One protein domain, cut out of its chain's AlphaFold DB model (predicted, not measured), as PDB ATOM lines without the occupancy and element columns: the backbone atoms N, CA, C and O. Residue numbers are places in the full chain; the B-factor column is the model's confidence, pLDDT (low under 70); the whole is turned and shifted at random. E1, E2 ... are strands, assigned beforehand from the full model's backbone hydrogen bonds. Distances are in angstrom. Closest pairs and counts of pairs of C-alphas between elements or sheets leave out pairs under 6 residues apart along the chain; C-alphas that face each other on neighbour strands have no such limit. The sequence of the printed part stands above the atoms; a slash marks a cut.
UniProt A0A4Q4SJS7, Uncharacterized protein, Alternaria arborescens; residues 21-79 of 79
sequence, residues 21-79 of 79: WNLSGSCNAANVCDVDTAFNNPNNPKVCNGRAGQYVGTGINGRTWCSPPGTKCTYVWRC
ATOM      1  N   TRP A  21      29.371 -40.207  35.342       73.00
ATOM      2  CA  TRP A  21      30.704 -39.961  35.874       73.00
ATOM      3  C   TRP A  21      31.418 -38.945  34.990       73.00
ATOM      4  O   TRP A  21      31.441 -39.098  33.770       73.00
ATOM      5  N   ASN A  22      32.031 -37.936  35.604       76.12
ATOM      6  CA  ASN A  22      32.983 -37.067  34.921       76.12
ATOM      7  C   ASN A  22      34.375 -37.667  35.097       76.12
ATOM      8  O   ASN A  22      34.864 -37.778  36.220       76.12
ATOM      9  N   LEU A  23      34.980 -38.091  33.995       76.69
ATOM     10  CA  LEU A  23      36.282 -38.745  33.974       76.69
ATOM     11  C   LEU A  23      37.280 -37.896  33.184       76.69
ATOM     12  O   LEU A  23      36.895 -37.095  32.333       76.69
ATOM     13  N   SER A  24      38.564 -38.073  33.477       81.12
ATOM     14  CA  SER A  24      39.668 -37.433  32.761       81.12
ATOM     15  C   SER A  24      40.282 -38.382  31.737       81.12
ATOM     16  O   SER A  24      40.377 -39.587  31.976       81.12
ATOM     17  N   GLY A  25      40.758 -37.829  30.631       84.31
ATOM     18  CA  GLY A  25      41.422 -38.549  29.559       84.31
ATOM     19  C   GLY A  25      42.441 -37.687  28.821       84.31
ATOM     20  O   GLY A  25      42.788 -36.584  29.262       84.31
ATOM     21  N   SER A  26      42.882 -38.188  27.671       88.69
ATOM     22  CA  SER A  26      43.796 -37.482  26.774       88.69
ATOM     23  C   SER A  26      43.188 -37.344  25.388       88.69
ATOM     24  O   SER A  26      42.491 -38.232  24.892       88.69
ATOM     25  N   CYS A  27      43.471 -36.213  24.751       90.44
ATOM     26  CA  CYS A  27      43.019 -35.960  23.401       90.44
ATOM     27  C   CYS A  27      43.767 -36.834  22.400       90.44
ATOM     28  O   CYS A  27      44.999 -36.830  22.372       90.44
ATOM     29  N   ASN A  28      43.035 -37.572  21.572       88.94
ATOM     30  CA  ASN A  28      43.630 -38.432  20.562       88.94
ATOM     31  C   ASN A  28      43.890 -37.681  19.240       88.94
ATOM     32  O   ASN A  28      43.533 -36.514  19.070       88.94
ATOM     33  N   ALA A  29      44.498 -38.370  18.270       88.44
ATOM     34  CA  ALA A  29      44.797 -37.809  16.947       88.44
ATOM     35  C   ALA A  29      43.544 -37.452  16.117       88.44
ATOM     36  O   ALA A  29      43.642 -36.695  15.157       88.44
ATOM     37  N   ALA A  30      42.368 -37.967  16.491       86.69
ATOM     38  CA  ALA A  30      41.083 -37.628  15.885       86.69
ATOM     39  C   ALA A  30      40.390 -36.434  16.577       86.69
ATOM     40  O   ALA A  30      39.220 -36.174  16.304       86.69
ATOM     41  N   ASN A  31      41.097 -35.701  17.452       90.00
ATOM     42  CA  ASN A  31      40.581 -34.553  18.211       90.00
ATOM     43  C   ASN A  31      39.395 -34.906  19.128       90.00
ATOM     44  O   ASN A  31      38.472 -34.111  19.331       90.00
ATOM     45  N   VAL A  32      39.395 -36.121  19.681       88.62
ATOM     46  CA  VAL A  32      38.394 -36.559  20.661       88.62
ATOM     47  C   VAL A  32      39.054 -37.075  21.926       88.62
ATOM     48  O   VAL A  32      40.150 -37.633  21.905       88.62
ATOM     49  N   CYS A  33      38.369 -36.869  23.044       85.88
ATOM     50  CA  CYS A  33      38.846 -37.288  24.344       85.88
ATOM     51  C   CYS A  33      38.686 -38.801  24.491       85.88
ATOM     52  O   CYS A  33      37.558 -39.305  24.498       85.88
ATOM     53  N   ASP A  34      39.805 -39.515  24.603       81.00
ATOM     54  CA  ASP A  34      39.828 -40.931  24.955       81.00
ATOM     55  C   ASP A  34      40.112 -41.098  26.445       81.00
ATOM     56  O   ASP A  34      40.890 -40.351  27.045       81.00
ATOM     57  N   VAL A  35      39.493 -42.118  27.038       75.31
ATOM     58  CA  VAL A  35      39.819 -42.584  28.386       75.31
ATOM     59  C   VAL A  35      41.318 -42.885  28.458       75.31
ATOM     60  O   VAL A  35      41.804 -43.809  27.795       75.31
ATOM     61  N   ASP A  36      42.040 -42.161  29.315       69.00
ATOM     62  CA  ASP A  36      43.381 -42.560  29.738       69.00
ATOM     63  C   ASP A  36      43.215 -43.860  30.526       69.00
ATOM     64  O   ASP A  36      42.771 -43.817  31.666       69.00
ATOM     65  N   THR A  37      43.436 -44.990  29.851       57.81
ATOM     66  CA  THR A  37      43.660 -46.404  30.248       57.81
ATOM     67  C   THR A  37      43.356 -46.923  31.670       57.81
ATOM     68  O   THR A  37      43.079 -48.112  31.805       57.81
ATOM     69  N   ALA A  38      43.294 -46.108  32.720       53.03
ATOM     70  CA  ALA A  38      42.803 -46.443  34.054       53.03
ATOM     71  C   ALA A  38      41.318 -46.873  34.087       53.03
ATOM     72  O   ALA A  38      40.943 -47.646  34.970       53.03
ATOM     73  N   PHE A  39      40.480 -46.444  33.135       51.84
ATOM     74  CA  PHE A  39      39.055 -46.838  33.060       51.84
ATOM     75  C   PHE A  39      38.701 -47.726  31.857       51.84
ATOM     76  O   PHE A  39      37.559 -48.156  31.740       51.84
ATOM     77  N   ASN A  40      39.674 -48.054  30.997       49.56
ATOM     78  CA  ASN A  40      39.476 -48.960  29.853       49.56
ATOM     79  C   ASN A  40      39.445 -50.436  30.252       49.56
ATOM     80  O   ASN A  40      39.228 -51.294  29.400       49.56
ATOM     81  N   ASN A  41      39.671 -50.748  31.530       48.47
ATOM     82  CA  ASN A  41      39.460 -52.091  32.032       48.47
ATOM     83  C   ASN A  41      37.970 -52.254  32.392       48.47
ATOM     84  O   ASN A  41      37.543 -51.676  33.395       48.47
ATOM     85  N   PRO A  42      37.180 -53.046  31.637       44.66
ATOM     86  CA  PRO A  42      35.785 -53.337  31.975       44.66
ATOM     87  C   PRO A  42      35.634 -54.022  33.344       44.66
ATOM     88  O   PRO A  42      34.545 -54.024  33.904       44.66
ATOM     89  N   ASN A  43      36.730 -54.533  33.918       45.16
ATOM     90  CA  ASN A  43      36.791 -55.086  35.268       45.16
ATOM     91  C   ASN A  43      37.279 -54.086  36.328       45.16
ATOM     92  O   ASN A  43      37.599 -54.517  37.431       45.16
ATOM     93  N   ASN A  44      37.398 -52.780  36.046       55.94
ATOM     94  CA  ASN A  44      37.717 -51.807  37.091       55.94
ATOM     95  C   ASN A  44      36.448 -51.524  37.919       55.94
ATOM     96  O   ASN A  44      35.573 -50.787  37.461       55.94
ATOM     97  N   PRO A  45      36.327 -52.055  39.152       53.28
ATOM     98  CA  PRO A  45      35.110 -51.927  39.950       53.28
ATOM     99  C   PRO A  45      34.826 -50.478  40.371       53.28
ATOM    100  O   PRO A  45      33.732 -50.186  40.847       53.28
ATOM    101  N   LYS A  46      35.790 -49.560  40.197       56.12
ATOM    102  CA  LYS A  46      35.644 -48.149  40.571       56.12
ATOM    103  C   LYS A  46      34.694 -47.377  39.658       56.12
ATOM    104  O   LYS A  46      34.148 -46.369  40.097       56.12
ATOM    105  N   VAL A  47      34.483 -47.830  38.420       60.38
ATOM    106  CA  VAL A  47      33.559 -47.192  37.474       60.38
ATOM    107  C   VAL A  47      32.603 -48.249  36.949       60.38
ATOM    108  O   VAL A  47      33.006 -49.314  36.500       60.38
ATOM    109  N   CYS A  48      31.305 -47.961  37.022       68.62
ATOM    110  CA  CYS A  48      30.260 -48.840  36.499       68.62
ATOM    111  C   CYS A  48      30.073 -50.206  37.172       68.62
ATOM    112  O   CYS A  48      29.416 -51.067  36.590       68.62
ATOM    113  N   ASN A  49      30.604 -50.426  38.381       68.38
ATOM    114  CA  ASN A  49      30.523 -51.717  39.079       68.38
ATOM    115  C   ASN A  49      30.965 -52.907  38.192       68.38
ATOM    116  O   ASN A  49      30.366 -53.980  38.260       68.38
ATOM    117  N   GLY A  50      31.963 -52.710  37.320       62.81
ATOM    118  CA  GLY A  50      32.435 -53.749  36.394       62.81
ATOM    119  C   GLY A  50      31.542 -53.993  35.166       62.81
ATOM    120  O   GLY A  50      31.593 -55.066  34.571       62.81
ATOM    121  N   ARG A  51      30.681 -53.035  34.793       63.88
ATOM    122  CA  ARG A  51      29.898 -53.071  33.544       63.88
ATOM    123  C   ARG A  51      30.536 -52.203  32.462       63.88
ATOM    124  O   ARG A  51      31.148 -51.178  32.752       63.88
ATOM    125  N   ALA A  52      30.331 -52.580  31.199       65.94
ATOM    126  CA  ALA A  52      30.630 -51.699  30.077       65.94
ATOM    127  C   ALA A  52      29.683 -50.492  30.132       65.94
ATOM    128  O   ALA A  52      28.468 -50.646  30.019       65.94
ATOM    129  N   GLY A  53      30.239 -49.305  30.358       71.94
ATOM    130  CA  GLY A  53      29.495 -48.063  30.196       71.94
ATOM    131  C   GLY A  53      29.640 -47.496  28.787       71.94
ATOM    132  O   GLY A  53      30.221 -48.117  27.895       71.94
ATOM    133  N   GLN A  54      29.110 -46.298  28.598       76.56
ATOM    134  CA  GLN A  54      29.107 -45.595  27.323       76.56
ATOM    135  C   GLN A  54      29.388 -44.109  27.514       76.56
ATOM    136  O   GLN A  54      29.057 -43.514  28.542       76.56
ATOM    137  N   TYR A  55      29.967 -43.494  26.491       81.69
ATOM    138  CA  TYR A  55      30.119 -42.050  26.430       81.69
ATOM    139  C   TYR A  55      28.750 -41.372  26.261       81.69
ATOM    140  O   TYR A  55      27.910 -41.857  25.506       81.69
ATOM    141  N   VAL A  56      28.521 -40.252  26.949       81.12
ATOM    142  CA  VAL A  56      27.232 -39.518  26.924       81.12
ATOM    143  C   VAL A  56      27.373 -38.010  26.706       81.12
ATOM    144  O   VAL A  56      26.440 -37.251  26.948       81.12
ATOM    145  N   GLY A  57      28.538 -37.553  26.258       80.31
ATOM    146  CA  GLY A  57      28.752 -36.162  25.868       80.31
ATOM    147  C   GLY A  57      28.102 -35.804  24.527       80.31
ATOM    148  O   GLY A  57      27.631 -36.658  23.785       80.31
ATOM    149  N   THR A  58      28.111 -34.516  24.192       78.06
ATOM    150  CA  THR A  58      27.566 -33.988  22.926       78.06
ATOM    151  C   THR A  58      28.558 -34.015  21.762       78.06
ATOM    152  O   THR A  58      28.207 -33.621  20.653       78.06
ATOM    153  N   GLY A  59      29.804 -34.434  21.994       78.38
ATOM    154  CA  GLY A  59      30.796 -34.520  20.928       78.38
ATOM    155  C   GLY A  59      30.713 -35.832  20.138       78.38
ATOM    156  O   GLY A  59      29.704 -36.537  20.137       78.38
ATOM    157  N   ILE A  60      31.789 -36.158  19.425       79.00
ATOM    158  CA  ILE A  60      31.814 -37.235  18.430       79.00
ATOM    159  C   ILE A  60      31.619 -38.595  19.114       79.00
ATOM    160  O   ILE A  60      32.436 -39.012  19.935       79.00
ATOM    161  N   ASN A  61      30.541 -39.304  18.766       79.50
ATOM    162  CA  ASN A  61      30.168 -40.599  19.359       79.50
ATOM    163  C   ASN A  61      30.052 -40.559  20.896       79.50
ATOM    164  O   ASN A  61      30.472 -41.488  21.586       79.50
ATOM    165  N   GLY A  62      29.551 -39.451  21.445       77.19
ATOM    166  CA  GLY A  62      29.446 -39.252  22.890       77.19
ATOM    167  C   GLY A  62      30.723 -38.711  23.544       77.19
ATOM    168  O   GLY A  62      30.716 -38.364  24.726       77.19
ATOM    169  N   ARG A  63      31.842 -38.640  22.817       81.56
ATOM    170  CA  ARG A  63      33.147 -38.234  23.358       81.56
ATOM    171  C   ARG A  63      33.312 -36.731  23.274       81.56
ATOM    172  O   ARG A  63      32.910 -36.111  22.299       81.56
ATOM    173  N   THR A  64      33.930 -36.137  24.285       85.88
ATOM    174  CA  THR A  64      34.168 -34.687  24.297       85.88
ATOM    175  C   THR A  64      35.211 -34.326  23.242       85.88
ATOM    176  O   THR A  64      36.230 -35.006  23.130       85.88
ATOM    177  N   TRP A  65      34.944 -33.291  22.444       89.06
ATOM    178  CA  TRP A  65      35.912 -32.771  21.480       89.06
ATOM    179  C   TRP A  65      37.066 -32.080  22.211       89.06
ATOM    180  O   TRP A  65      36.858 -31.446  23.246       89.06
ATOM    181  N   CYS A  66      38.276 -32.203  21.685       88.50
ATOM    182  CA  CYS A  66      39.468 -31.605  22.274       88.50
ATOM    183  C   CYS A  66      40.514 -31.308  21.197       88.50
ATOM    184  O   CYS A  66      40.502 -31.900  20.121       88.50
ATOM    185  N   SER A  67      41.435 -30.395  21.490       89.94
ATOM    186  CA  SER A  67      42.585 -30.083  20.642       89.94
ATOM    187  C   SER A  67      43.612 -29.285  21.457       89.94
ATOM    188  O   SER A  67      43.197 -28.521  22.335       89.94
ATOM    189  N   PRO A  68      44.922 -29.372  21.162       91.50
ATOM    190  CA  PRO A  68      45.588 -30.321  20.259       91.50
ATOM    191  C   PRO A  68      45.665 -31.763  20.803       91.50
ATOM    192  O   PRO A  68      45.417 -31.999  21.987       91.50
ATOM    193  N   PRO A  69      46.036 -32.757  19.970       90.69
ATOM    194  CA  PRO A  69      46.322 -34.109  20.443       90.69
ATOM    195  C   PRO A  69      47.326 -34.106  21.607       90.69
ATOM    196  O   PRO A  69      48.308 -33.366  21.594       90.69
ATOM    197  N   GLY A  70      47.074 -34.927  22.625       86.62
ATOM    198  CA  GLY A  70      47.876 -35.003  23.850       86.62
ATOM    199  C   GLY A  70      47.434 -34.069  24.982       86.62
ATOM    200  O   GLY A  70      47.885 -34.252  26.113       86.62
ATOM    201  N   THR A  71      46.524 -33.113  24.749       89.75
ATOM    202  CA  THR A  71      45.971 -32.312  25.854       89.75
ATOM    203  C   THR A  71      45.102 -33.153  26.773       89.75
ATOM    204  O   THR A  71      44.313 -33.979  26.305       89.75
ATOM    205  N   LYS A  72      45.171 -32.882  28.079       87.44
ATOM    206  CA  LYS A  72      44.215 -33.441  29.035       87.44
ATOM    207  C   LYS A  72      42.818 -32.898  28.774       87.44
ATOM    208  O   LYS A  72      42.636 -31.713  28.513       87.44
ATOM    209  N   CYS A  73      41.842 -33.787  28.840       85.69
ATOM    210  CA  CYS A  73      40.444 -33.491  28.574       85.69
ATOM    211  C   CYS A  73      39.556 -34.238  29.569       85.69
ATOM    212  O   CYS A  73      39.986 -35.187  30.224       85.69
ATOM    213  N   THR A  74      38.310 -33.800  29.696       83.25
ATOM    214  CA  THR A  74      37.295 -34.469  30.515       83.25
ATOM    215  C   THR A  74      36.173 -34.976  29.630       83.25
ATOM    216  O   THR A  74      35.861 -34.353  28.619       83.25
ATOM    217  N   TYR A  75      35.542 -36.077  30.015       80.25
ATOM    218  CA  TYR A  75      34.384 -36.622  29.320       80.25
ATOM    219  C   TYR A  75      33.373 -37.195  30.304       80.25
ATOM    220  O   TYR A  75      33.668 -37.465  31.471       80.25
ATOM    221  N   VAL A  76      32.163 -37.385  29.793       81.12
ATOM    222  CA  VAL A  76      31.025 -37.860  30.562       81.12
ATOM    223  C   VAL A  76      30.766 -39.325  30.218       81.12
ATOM    224  O   VAL A  76      30.591 -39.676  29.048       81.12
ATOM    225  N   TRP A  77      30.750 -40.177  31.240       77.62
ATOM    226  CA  TRP A  77      30.574 -41.620  31.128       77.62
ATOM    227  C   TRP A  77      29.322 -42.075  31.864       77.62
ATOM    228  O   TRP A  77      29.093 -41.693  33.011       77.62
ATOM    229  N   ARG A  78      28.515 -42.914  31.224       77.81
ATOM    230  CA  ARG A  78      27.273 -43.442  31.779       77.81
ATOM    231  C   ARG A  78      27.326 -44.952  31.916       77.81
ATOM    232  O   ARG A  78      27.774 -45.654  31.013       77.81
ATOM    233  N   CYS A  79      26.750 -45.395  33.024       73.44
ATOM    234  CA  CYS A  79      26.180 -46.715  33.246       73.44
ATOM    235  C   CYS A  79      24.656 -46.552  33.192       73.44
ATOM    236  O   CYS A  79      24.013 -47.188  32.345       73.44
TER     237      CYS A  79
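AT A GLANCE: This is residues 21 to 79 of the 79 residues of an uncharacterized protein of Alternaria arborescens (UniProt A0A4Q4SJS7). Little here is regular: long strands E1 and E3 pair side by side, short E2 adds to E1's last part, and unnamed residues 36 to 71 loop out to both ends of the long axis. The printed part has 59 residues, 17 in three named strands and no named helix; the all-strand, antiparallel sheet runs E2 E1 E3. It is compact, radius of gyration of the C-alphas 10.9 A, but elongated, 32 by 20 by 15 A.

HOW THE PARTS SIT: E1, residues 21 to 27, forms a hairpin with E2, residues 33 to 35, antiparallel at 113 degrees; N 34 and O 26 are within hydrogen-bond range, 3.0 A. E3, residues 72 to 78, is antiparallel to E1 at 141 degrees, with N 23 and O 75 within hydrogen-bond range, 2.9 A. Residues 54 to 55 pair antiparallel with residues 77 to 78 of E3.

IN THESE COORDINATES: E1 spans 18.0 A from C-alpha 21 (30.704, -39.961, 35.874), E2 6.7 A, and E3 19.9 A to C-alpha 78 (27.273, -43.442, 31.779).

THE WHOLE: The farthest C-alphas, Asn 49 and Pro 68, are 32.2 A apart. The printed part has no cut; E2 to E3 is a long link. Residues 36 to 52 have pLDDT under 70.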